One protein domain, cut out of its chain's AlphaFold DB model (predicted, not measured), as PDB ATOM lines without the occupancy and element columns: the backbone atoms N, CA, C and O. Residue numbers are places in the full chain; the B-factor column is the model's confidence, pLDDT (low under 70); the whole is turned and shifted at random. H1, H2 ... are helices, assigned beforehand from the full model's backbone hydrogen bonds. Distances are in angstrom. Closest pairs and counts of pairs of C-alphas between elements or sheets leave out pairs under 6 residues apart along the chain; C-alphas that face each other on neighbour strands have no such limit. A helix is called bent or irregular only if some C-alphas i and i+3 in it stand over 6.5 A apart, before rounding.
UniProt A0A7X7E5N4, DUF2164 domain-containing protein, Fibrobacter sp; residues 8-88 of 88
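What this domain is: This is residues 8 to 88 of the 88 residues of the protein "DUF2164 domain-containing protein" of Fibrobacter sp (UniProt A0A7X7E5N4). A long helical arm, residues 60 to 88, sticks out from a small head where H2 crosses H3a nearly at a right angle, with short H1 near H3a. The arm makes the length: the whole is extended, radius of gyration of the C-alphas 21.3 A, spans 70 by 28 by 21 A. The printed part has 81 residues, with helices H1, H2, H3 in order and no named strand: all helix.

Where its parts are: Find C-alpha 40 at (513.983, 608.105, 480.026), where H3, residues 40 to 87, begins; assigned as one helix by its hydrogen bonds, it is bent, C-alphas 53 and 56 being 7.6 A apart. Arm H3a, residues 40 to 53, spans 20.0 A; H3b, residues 56 to 87, runs 47.5 A to C-alpha 87 at (572.462, 621.273, 458.157). Look earlier for H2, residues 16 to 34, 26.4 A, and H1, residues 8 to 11.

How they stand to each other: H3a and H3b stand at a steep tilt of 58 degrees. H2 touches H3a with residues 22 to 27 alone, about perpendicular at 81 degrees; their closest C-alphas, Val 23 and Val 43, are 6.0 A apart. H1 is close to H3a but not clearly touching. H3b is apart from H1 and H2. Every O i to N i+4 pair is within hydrogen-bond range in H2, H3a and H3b; H1 is too short for one.

The domain as a whole: The farthest C-alphas, Glu 37 and Asp 88, are 70.6 A apart. The printed part has no cut; both links are tight. Residues 8 to 10 and 87 to 88 have pLDDT under 70.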
ATOM      1  N   ASP A   8     520.938 606.098 461.048       66.44
ATOM      2  CA  ASP A   8     520.720 604.845 461.776       66.44
ATOM      3  C   ASP A   8     521.990 603.995 461.971       66.44
ATOM      4  O   ASP A   8     522.240 603.496 463.064       66.44
ATOM      5  N   GLU A   9     522.853 603.860 460.960       67.50
ATOM      6  CA  GLU A   9     524.106 603.100 461.085       67.50
ATOM      7  C   GLU A   9     525.110 603.783 462.019       67.50
ATOM      8  O   GLU A   9     525.930 603.117 462.650       67.50
ATOM      9  N   ILE A  10     525.074 605.116 462.092       69.62
ATOM     10  CA  ILE A  10     525.931 605.902 462.986       69.62
ATOM     11  C   ILE A  10     525.353 605.885 464.403       69.62
ATOM     12  O   ILE A  10     526.101 605.656 465.351       69.62
ATOM     13  N   LYS A  11     524.031 606.047 464.544       70.75
ATOM     14  CA  LYS A  11     523.305 605.919 465.814       70.75
ATOM     15  C   LYS A  11     523.595 604.572 466.482       70.75
ATOM     16  O   LYS A  11     523.991 604.544 467.643       70.75
ATOM     17  N   ASN A  12     523.542 603.480 465.719       73.75
ATOM     18  CA  ASN A  12     523.803 602.120 466.210       73.75
ATOM     19  C   ASN A  12     525.266 601.848 466.602       73.75
ATOM     20  O   ASN A  12     525.568 600.801 467.168       73.75
ATOM     21  N   ARG A  13     526.191 602.765 466.298       78.94
ATOM     22  CA  ARG A  13     527.601 602.668 466.701       78.94
ATOM     23  C   ARG A  13     527.910 603.411 467.993       78.94
ATOM     24  O   ARG A  13     529.021 603.262 468.493       78.94
ATOM     25  N   ILE A  14     526.980 604.216 468.510       81.00
ATOM     26  CA  ILE A  14     527.165 604.908 469.785       81.00
ATOM     27  C   ILE A  14     527.137 603.852 470.899       81.00
ATOM     28  O   ILE A  14     526.131 603.157 471.042       81.00
ATOM     29  N   PRO A  15     528.212 603.719 471.697       88.94
ATOM     30  CA  PRO A  15     528.223 602.816 472.841       88.94
ATOM     31  C   PRO A  15     527.066 603.105 473.799       88.94
ATOM     32  O   PRO A  15     526.740 604.265 474.073       88.94
ATOM     33  N   SER A  16     526.440 602.047 474.316       88.12
ATOM     34  CA  SER A  16     525.240 602.166 475.148       88.12
ATOM     35  C   SER A  16     525.482 603.007 476.403       88.12
ATOM     36  O   SER A  16     524.612 603.778 476.794       88.12
ATOM     37  N   ASP A  17     526.667 602.941 477.007       93.00
ATOM     38  CA  ASP A  17     527.047 603.759 478.162       93.00
ATOM     39  C   ASP A  17     527.125 605.259 477.819       93.00
ATOM     40  O   ASP A  17     526.697 606.103 478.609       93.00
ATOM     41  N   ILE A  18     527.636 605.603 476.630       93.06
ATOM     42  CA  ILE A  18     527.668 606.983 476.134       93.06
ATOM     43  C   ILE A  18     526.242 607.483 475.915       93.06
ATOM     44  O   ILE A  18     525.928 608.600 476.332       93.06
ATOM     45  N   ARG A  19     525.377 606.656 475.313       92.00
ATOM     46  CA  ARG A  19     523.977 607.019 475.068       92.00
ATOM     47  C   ARG A  19     523.228 607.268 476.378       92.00
ATOM     48  O   ARG A  19     522.669 608.349 476.531       92.00
ATOM     49  N   HIS A  20     523.316 606.368 477.359       94.81
ATOM     50  CA  HIS A  20     522.689 606.571 478.674       94.81
ATOM     51  C   HIS A  20     523.177 607.850 479.367       94.81
ATOM     52  O   HIS A  20     522.380 608.600 479.929       94.81
ATOM     53  N   ARG A  21     524.481 608.160 479.297       96.75
ATOM     54  CA  ARG A  21     525.004 609.424 479.846       96.75
ATOM     55  C   ARG A  21     524.439 610.650 479.130       96.75
ATOM     56  O   ARG A  21     524.221 611.668 479.782       96.75
ATOM     57  N   ALA A  22     524.242 610.584 477.815       94.88
ATOM     58  CA  ALA A  22     523.637 611.672 477.053       94.88
ATOM     59  C   ALA A  22     522.166 611.873 477.446       94.88
ATOM     60  O   ALA A  22     521.783 612.996 477.760       94.88
ATOM     61  N   VAL A  23     521.391 610.786 477.532       96.50
ATOM     62  CA  VAL A  23     519.992 610.794 477.996       96.50
ATOM     63  C   VAL A  23     519.891 611.413 479.387       96.50
ATOM     64  O   VAL A  23     519.149 612.371 479.580       96.50
ATOM     65  N   PHE A  24     520.708 610.956 480.340       97.69
ATOM     66  CA  PHE A  24     520.721 611.511 481.695       97.69
ATOM     67  C   PHE A  24     521.017 613.018 481.709       97.69
ATOM     68  O   PHE A  24     520.346 613.773 482.410       97.69
ATOM     69  N   LYS A  25     521.999 613.475 480.918       97.88
ATOM     70  CA  LYS A  25     522.350 614.900 480.829       97.88
ATOM     71  C   LYS A  25     521.208 615.741 480.267       97.88
ATOM     72  O   LYS A  25     520.919 616.789 480.831       97.88
ATOM     73  N   VAL A  26     520.576 615.293 479.182       96.88
ATOM     74  CA  VAL A  26     519.454 616.013 478.561       96.88
ATOM     75  C   VAL A  26     518.264 616.053 479.513       96.88
ATOM     76  O   VAL A  26     517.727 617.127 479.755       96.88
ATOM     77  N   LYS A  27     517.907 614.912 480.115       97.94
ATOM     78  CA  LYS A  27     516.819 614.817 481.094       97.94
ATOM     79  C   LYS A  27     517.021 615.791 482.249       97.94
ATOM     80  O   LYS A  27     516.132 616.575 482.556       97.94
ATOM     81  N   LYS A  28     518.210 615.755 482.855       98.06
ATOM     82  CA  LYS A  28     518.556 616.627 483.974       98.06
ATOM     83  C   LYS A  28     518.505 618.101 483.578       98.06
ATOM     84  O   LYS A  28     517.943 618.895 484.310       98.06
ATOM     85  N   TYR A  29     519.041 618.458 482.415       98.12
ATOM     86  CA  TYR A  29     519.014 619.836 481.931       98.12
ATOM     87  C   TYR A  29     517.583 620.351 481.709       98.12
ATOM     88  O   TYR A  29     517.258 621.457 482.122       98.12
ATOM     89  N   LEU A  30     516.717 619.537 481.096       97.19
ATOM     90  CA  LEU A  30     515.308 619.887 480.888       97.19
ATOM     91  C   LEU A  30     514.552 620.061 482.210       97.19
ATOM     92  O   LEU A  30     513.741 620.976 482.332       97.19
ATOM     93  N   GLN A  31     514.846 619.221 483.200       97.81
ATOM     94  CA  GLN A  31     514.249 619.335 484.522       97.81
ATOM     95  C   GLN A  31     514.769 620.564 485.282       97.81
ATOM     96  O   GLN A  31     513.968 621.335 485.800       97.81
ATOM     97  N   ASP A  32     516.087 620.760 485.332       98.31
ATOM     98  CA  ASP A  32     516.722 621.796 486.153       98.31
ATOM     99  C   ASP A  32     516.467 623.213 485.601       98.31
ATOM    100  O   ASP A  32     516.237 624.138 486.375       98.31
ATOM    101  N   GLU A  33     516.497 623.394 484.276       98.44
ATOM    102  CA  GLU A  33     516.417 624.729 483.653       98.44
ATOM    103  C   GLU A  33     515.013 625.103 483.169       98.44
ATOM    104  O   GLU A  33     514.704 626.285 483.015       98.44
ATOM    105  N   TYR A  34     514.167 624.109 482.892       97.81
ATOM    106  CA  TYR A  34     512.854 624.331 482.284       97.81
ATOM    107  C   TYR A  34     511.701 623.692 483.062       97.81
ATOM    108  O   TYR A  34     510.561 623.795 482.614       97.81
ATOM    109  N   GLU A  35     511.975 623.037 484.198       97.69
ATOM    110  CA  GLU A  35     510.978 622.328 485.016       97.69
ATOM    111  C   GLU A  35     510.179 621.276 484.215       97.69
ATOM    112  O   GLU A  35     509.040 620.941 484.543       97.69
ATOM    113  N   VAL A  36     510.772 620.735 483.143       97.88
ATOM    114  CA  VAL A  36     510.135 619.717 482.300       97.88
ATOM    115  C   VAL A  36     510.508 618.328 482.812       97.88
ATOM    116  O   VAL A  36     511.645 617.875 482.661       97.88
ATOM    117  N   GLU A  37     509.531 617.614 483.371       96.12
ATOM    118  CA  GLU A  37     509.699 616.224 483.797       96.12
ATOM    119  C   GLU A  37     509.360 615.248 482.663       96.12
ATOM    120  O   GLU A  37     508.202 615.080 482.284       96.12
ATOM    121  N   LEU A  38     510.387 614.577 482.135       96.38
ATOM    122  CA  LEU A  38     510.258 613.507 481.142       96.38
ATOM    123  C   LEU A  38     510.813 612.183 481.682       96.38
ATOM    124  O   LEU A  38     511.767 612.150 482.471       96.38
ATOM    125  N   GLY A  39     510.240 611.066 481.233       96.06
ATOM    126  CA  GLY A  39     510.818 609.743 481.439       96.06
ATOM    127  C   GLY A  39     512.092 609.542 480.609       96.06
ATOM    128  O   GLY A  39     512.529 610.413 479.861       96.06
ATOM    129  N   GLU A  40     512.766 608.408 480.801       94.81
ATOM    130  CA  GLU A  40     513.983 608.105 480.026       94.81
ATOM    131  C   GLU A  40     513.672 607.856 478.549       94.81
ATOM    132  O   GLU A  40     514.415 608.324 477.691       94.81
ATOM    133  N   PHE A  41     512.555 607.186 478.258       95.44
ATOM    134  CA  PHE A  41     512.142 606.866 476.894       95.44
ATOM    135  C   PHE A  41     511.841 608.131 476.078       95.44
ATOM    136  O   PHE A  41     512.347 608.291 474.973       95.44
ATOM    137  N   GLU A  42     511.103 609.082 476.648       97.06
ATOM    138  CA  GLU A  42     510.790 610.349 475.985       97.06
ATOM    139  C   GLU A  42     512.062 611.166 475.708       97.06
ATOM    140  O   GLU A  42     512.197 611.805 474.664       97.06
ATOM    141  N   VAL A  43     513.039 611.129 476.619       97.12
ATOM    142  CA  VAL A  43     514.325 611.814 476.425       97.12
ATOM    143  C   VAL A  43     515.188 611.111 475.376       97.12
ATOM    144  O   VAL A  43     515.919 611.781 474.644       97.12
ATOM    145  N   GLU A  44     515.102 609.785 475.260       94.44
ATOM    146  CA  GLU A  44     515.727 609.051 474.157       94.44
ATOM    147  C   GLU A  44     515.173 609.483 472.796       94.44
ATOM    148  O   GLU A  44     515.962 609.728 471.883       94.44
ATOM    149  N   GLU A  45     513.857 609.666 472.671       94.19
ATOM    150  CA  GLU A  45     513.245 610.162 471.432       94.19
ATOM    151  C   GLU A  45     513.702 611.591 471.098       94.19
ATOM    152  O   GLU A  45     514.058 611.886 469.954       94.19
ATOM    153  N   VAL A  46     513.777 612.477 472.099       94.00
ATOM    154  CA  VAL A  46     514.327 613.836 471.929       94.00
ATOM    155  C   VAL A  46     515.779 613.787 471.450       94.00
ATOM    156  O   VAL A  46     516.164 614.509 470.523       94.00
ATOM    157  N   LEU A  47     516.596 612.923 472.054       91.94
ATOM    158  CA  LEU A  47     517.985 612.739 471.650       91.94
ATOM    159  C   LEU A  47     518.083 612.230 470.205       91.94
ATOM    160  O   LEU A  47     518.936 612.701 469.450       91.94
ATOM    161  N   ASP A  48     517.198 611.324 469.791       90.88
ATOM    162  CA  ASP A  48     517.174 610.807 468.424       90.88
ATOM    163  C   ASP A  48     516.819 611.880 467.390       90.88
ATOM    164  O   ASP A  48     517.452 611.908 466.327       90.88
ATOM    165  N   ILE A  49     515.911 612.806 467.721       91.81
ATOM    166  CA  ILE A  49     515.604 613.984 466.894       91.81
ATOM    167  C   ILE A  49     516.847 614.868 466.739       91.81
ATOM    168  O   ILE A  49     517.174 615.293 465.628       91.81
ATOM    169  N   PHE A  50     517.585 615.128 467.823       90.88
ATOM    170  CA  PHE A  50     518.825 615.906 467.744       90.88
ATOM    171  C   PHE A  50     519.907 615.205 466.922       90.88
ATOM    172  O   PHE A  50     520.598 615.854 466.131       90.88
ATOM    173  N   CYS A  51     520.050 613.887 467.059       87.62
ATOM    174  CA  CYS A  51     520.972 613.113 466.236       87.62
ATOM    175  C   CYS A  51     520.606 613.179 464.745       87.62
ATOM    176  O   CYS A  51     521.511 613.284 463.915       87.62
ATOM    177  N   ASP A  52     519.319 613.179 464.396       86.81
ATOM    178  CA  ASP A  52     518.881 613.326 463.003       86.81
ATOM    179  C   ASP A  52     519.100 614.740 462.463       86.81
ATOM    180  O   ASP A  52     519.575 614.908 461.336       86.81
ATOM    181  N   ALA A  53     518.815 615.758 463.276       89.94
ATOM    182  CA  ALA A  53     518.965 617.155 462.888       89.94
ATOM    183  C   ALA A  53     520.438 617.571 462.743       89.94
ATOM    184  O   ALA A  53     520.811 618.229 461.770       89.94
ATOM    185  N   PHE A  54     521.289 617.177 463.693       87.31
ATOM    186  CA  PHE A  54     522.647 617.714 463.820       87.31
ATOM    187  C   PHE A  54     523.758 616.683 463.624       87.31
ATOM    188  O   PHE A  54     524.888 617.059 463.306       87.31
ATOM    189  N   GLY A  55     523.474 615.385 463.769       85.25
ATOM    190  CA  GLY A  55     524.508 614.345 463.796       85.25
ATOM    191  C   GLY A  55     525.376 614.327 462.538       85.25
ATOM    192  O   GLY A  55     526.601 614.242 462.623       85.25
ATOM    193  N   LYS A  56     524.767 614.506 461.359       85.19
ATOM    194  CA  LYS A  56     525.504 614.585 460.089       85.19
ATOM    195  C   LYS A  56     526.412 615.816 460.009       85.19
ATOM    196  O   LYS A  56     527.507 615.719 459.461       85.19
ATOM    197  N   MET A  57     525.957 616.960 460.519       89.69
ATOM    198  CA  MET A  57     526.720 618.209 460.499       89.69
ATOM    199  C   MET A  57     527.985 618.072 461.347       89.69
ATOM    200  O   MET A  57     529.081 618.270 460.830       89.69
ATOM    201  N   PHE A  58     527.842 617.644 462.606       88.00
ATOM    202  CA  PHE A  58     528.982 617.453 463.505       88.00
ATOM    203  C   PHE A  58     529.939 616.365 463.015       88.00
ATOM    204  O   PHE A  58     531.151 616.548 463.079       88.00
ATOM    205  N   TYR A  59     529.418 615.258 462.474       86.44
ATOM    206  CA  TYR A  59     530.260 614.204 461.911       86.44
ATOM    207  C   TYR A  59     531.104 614.709 460.738       86.44
ATOM    208  O   TYR A  59     532.309 614.471 460.695       86.44
ATOM    209  N   ASN A  60     530.480 615.412 459.789       89.81
ATOM    210  CA  ASN A  60     531.189 615.932 458.624       89.81
ATOM    211  C   ASN A  60     532.255 616.949 459.029       89.81
ATOM    212  O   ASN A  60     533.383 616.844 458.557       89.81
ATOM    213  N   GLN A  61     531.916 617.869 459.936       94.12
ATOM    214  CA  GLN A  61     532.874 618.847 460.436       94.12
ATOM    215  C   GLN A  61     534.054 618.160 461.127       94.12
ATOM    216  O   GLN A  61     535.192 618.423 460.766       94.12
ATOM    217  N   GLY A  62     533.805 617.191 462.016       92.44
ATOM    218  CA  GLY A  62     534.881 616.453 462.682       92.44
ATOM    219  C   GLY A  62     535.792 615.688 461.711       92.44
ATOM    220  O   GLY A  62     536.996 615.582 461.936       92.44
ATOM    221  N   VAL A  63     535.248 615.180 460.600       93.12
ATOM    222  CA  VAL A  63     536.052 614.560 459.535       93.12
ATOM    223  C   VAL A  63     536.927 615.593 458.823       93.12
ATOM    224  O   VAL A  63     538.079 615.298 458.510       93.12
ATOM    225  N   ASP A  64     536.399 616.778 458.538       96.50
ATOM    226  CA  ASP A  64     537.148 617.838 457.865       96.50
ATOM    227  C   ASP A  64     538.212 618.466 458.783       96.50
ATOM    228  O   ASP A  64     539.337 618.708 458.335       96.50
ATOM    229  N   ASP A  65     537.926 618.596 460.079       97.25
ATOM    230  CA  ASP A  65     538.892 619.005 461.102       97.25
ATOM    231  C   ASP A  65     540.053 618.002 461.184       97.25
ATOM    232  O   ASP A  65     541.222 618.388 461.142       97.25
ATOM    233  N   ALA A  66     539.749 616.698 461.208       97.19
ATOM    234  CA  ALA A  66     540.767 615.648 461.223       97.19
ATOM    235  C   ALA A  66     541.647 615.666 459.963       97.19
ATOM    236  O   ALA A  66     542.863 615.488 460.055       97.19
ATOM    237  N   LYS A  67     541.067 615.907 458.780       96.88
ATOM    238  CA  LYS A  67     541.850 616.062 457.542       96.88
ATOM    239  C   LYS A  67     542.786 617.259 457.627       96.88
ATOM    240  O   LYS A  67     543.952 617.132 457.272       96.88
ATOM    241  N   THR A  68     542.272 618.396 458.086       98.00
ATOM    242  CA  THR A  68     543.042 619.639 458.209       98.00
ATOM    243  C   THR A  68     544.222 619.441 459.154       98.00
ATOM    244  O   THR A  68     545.354 619.759 458.804       98.00
ATOM    245  N   PHE A  69     543.971 618.816 460.306       97.88
ATOM    246  CA  PHE A  69     545.009 618.450 461.261       97.88
ATOM    247  C   PHE A  69     546.103 617.576 460.631       97.88
ATOM    248  O   PHE A  69     547.287 617.873 460.774       97.88
ATOM    249  N   LEU A  70     545.723 616.525 459.895       97.94
ATOM    250  CA  LEU A  70     546.689 615.635 459.248       97.94
ATOM    251  C   LEU A  70     547.517 616.351 458.178       97.94
ATOM    252  O   LEU A  70     548.728 616.161 458.131       97.94
ATOM    253  N   VAL A  71     546.885 617.171 457.332       97.56
ATOM    254  CA  VAL A  71     547.586 617.944 456.294       97.56
ATOM    255  C   VAL A  71     548.631 618.860 456.921       97.56
ATOM    256  O   VAL A  71     549.783 618.827 456.497       97.56
ATOM    257  N   ASN A  72     548.257 619.609 457.959       97.44
ATOM    258  CA  ASN A  72     549.191 620.490 458.657       97.44
ATOM    259  C   ASN A  72     550.361 619.700 459.248       97.44
ATOM    260  O   ASN A  72     551.512 620.068 459.041       97.44
ATOM    261  N   ARG A  73     550.085 618.550 459.879       97.25
ATOM    262  CA  ARG A  73     551.135 617.698 460.449       97.25
ATOM    263  C   ARG A  73     552.120 617.178 459.396       97.25
ATOM    264  O   ARG A  73     553.302 617.040 459.698       97.25
ATOM    265  N   PHE A  74     551.651 616.874 458.184       97.00
ATOM    266  CA  PHE A  74     552.520 616.464 457.078       97.00
ATOM    267  C   PHE A  74     553.360 617.616 456.528       97.00
ATOM    268  O   PHE A  74     554.511 617.384 456.174       97.00
ATOM    269  N   ILE A  75     552.802 618.827 456.453       96.38
ATOM    270  CA  ILE A  75     553.551 620.022 456.040       96.38
ATOM    271  C   ILE A  75     554.681 620.287 457.038       96.38
ATOM    272  O   ILE A  75     555.831 620.349 456.623       96.38
ATOM    273  N   GLU A  76     554.368 620.323 458.336       95.75
ATOM    274  CA  GLU A  76     555.357 620.490 459.412       95.75
ATOM    275  C   GLU A  76     556.460 619.426 459.337       95.75
ATOM    276  O   GLU A  76     557.641 619.747 459.330       95.75
ATOM    277  N   ALA A  77     556.089 618.149 459.195       94.75
ATOM    278  CA  ALA A  77     557.073 617.075 459.065       94.75
ATOM    279  C   ALA A  77     557.947 617.210 457.804       94.75
ATOM    280  O   ALA A  77     559.106 616.808 457.815       94.75
ATOM    281  N   GLY A  78     557.402 617.745 456.707       93.81
ATOM    282  CA  GLY A  78     558.171 618.038 455.499       93.81
ATOM    283  C   GLY A  78     559.177 619.171 455.706       93.81
ATOM    284  O   GLY A  78     560.307 619.069 455.236       93.81
ATOM    285  N   GLU A  79     558.789 620.217 456.435       93.31
ATOM    286  CA  GLU A  79     559.684 621.318 456.813       93.31
ATOM    287  C   GLU A  79     560.823 620.831 457.717       93.31
ATOM    288  O   GLU A  79     561.981 621.153 457.445       93.31
ATOM    289  N   ASP A  80     560.519 619.990 458.713       92.25
ATOM    290  CA  ASP A  80     561.521 619.368 459.589       92.25
ATOM    291  C   ASP A  80     562.572 618.584 458.774       92.25
ATOM    292  O   ASP A  80     563.770 618.678 459.034       92.25
ATOM    293  N   VAL A  81     562.144 617.825 457.755       90.81
ATOM    294  CA  VAL A  81     563.056 617.049 456.890       90.81
ATOM    295  C   VAL A  81     563.962 617.961 456.062       90.81
ATOM    296  O   VAL A  81     565.161 617.709 455.979       90.81
ATOM    297  N   VAL A  82     563.416 619.034 455.481       90.94
ATOM    298  CA  VAL A  82     564.204 620.003 454.699       90.94
ATOM    299  C   VAL A  82     565.248 620.698 455.573       90.94
ATOM    300  O   VAL A  82     566.362 620.935 455.115       90.94
ATOM    301  N   GLN A  83     564.919 621.020 456.827       87.19
ATOM    302  CA  GLN A  83     565.882 621.621 457.754       87.19
ATOM    303  C   GLN A  83     567.084 620.710 458.003       87.19
ATOM    304  O   GLN A  83     568.211 621.194 457.968       87.19
ATOM    305  N   ILE A  84     566.855 619.406 458.174       90.25
ATOM    306  CA  ILE A  84     567.928 618.425 458.369       90.25
ATOM    307  C   ILE A  84     568.841 618.363 457.133       90.25
ATOM    308  O   ILE A  84     570.056 618.389 457.282       90.25
ATOM    309  N   GLU A  85     568.282 618.350 455.915       83.25
ATOM    310  CA  GLU A  85     569.082 618.331 454.674       83.25
ATOM    311  C   GLU A  85     569.957 619.583 454.481       83.25
ATOM    312  O   GLU A  85     570.949 619.523 453.760       83.25
ATOM    313  N   MET A  86     569.588 620.721 455.079       77.06
ATOM    314  CA  MET A  86     570.360 621.969 454.986       77.06
ATOM    315  C   MET A  86     571.470 622.093 456.039       77.06
ATOM    316  O   MET A  86     572.302 622.996 455.922       77.06
ATOM    317  N   GLU A  87     571.451 621.268 457.089       68.06
ATOM    318  CA  GLU A  87     572.462 621.273 458.157       68.06
ATOM    319  C   GLU A  87     573.669 620.357 457.861       68.06
ATOM    320  O   GLU A  87     574.697 620.494 458.531       68.06
ATOM    321  N   ASP A  88     573.567 619.490 456.847       52.84
ATOM    322  CA  ASP A  88     574.657 618.672 456.281       52.84
ATOM    323  C   ASP A  88     575.420 619.396 455.145       52.84
ATOM    324  O   ASP A  88     576.654 619.179 455.026       52.84
TER     325      ASP A  88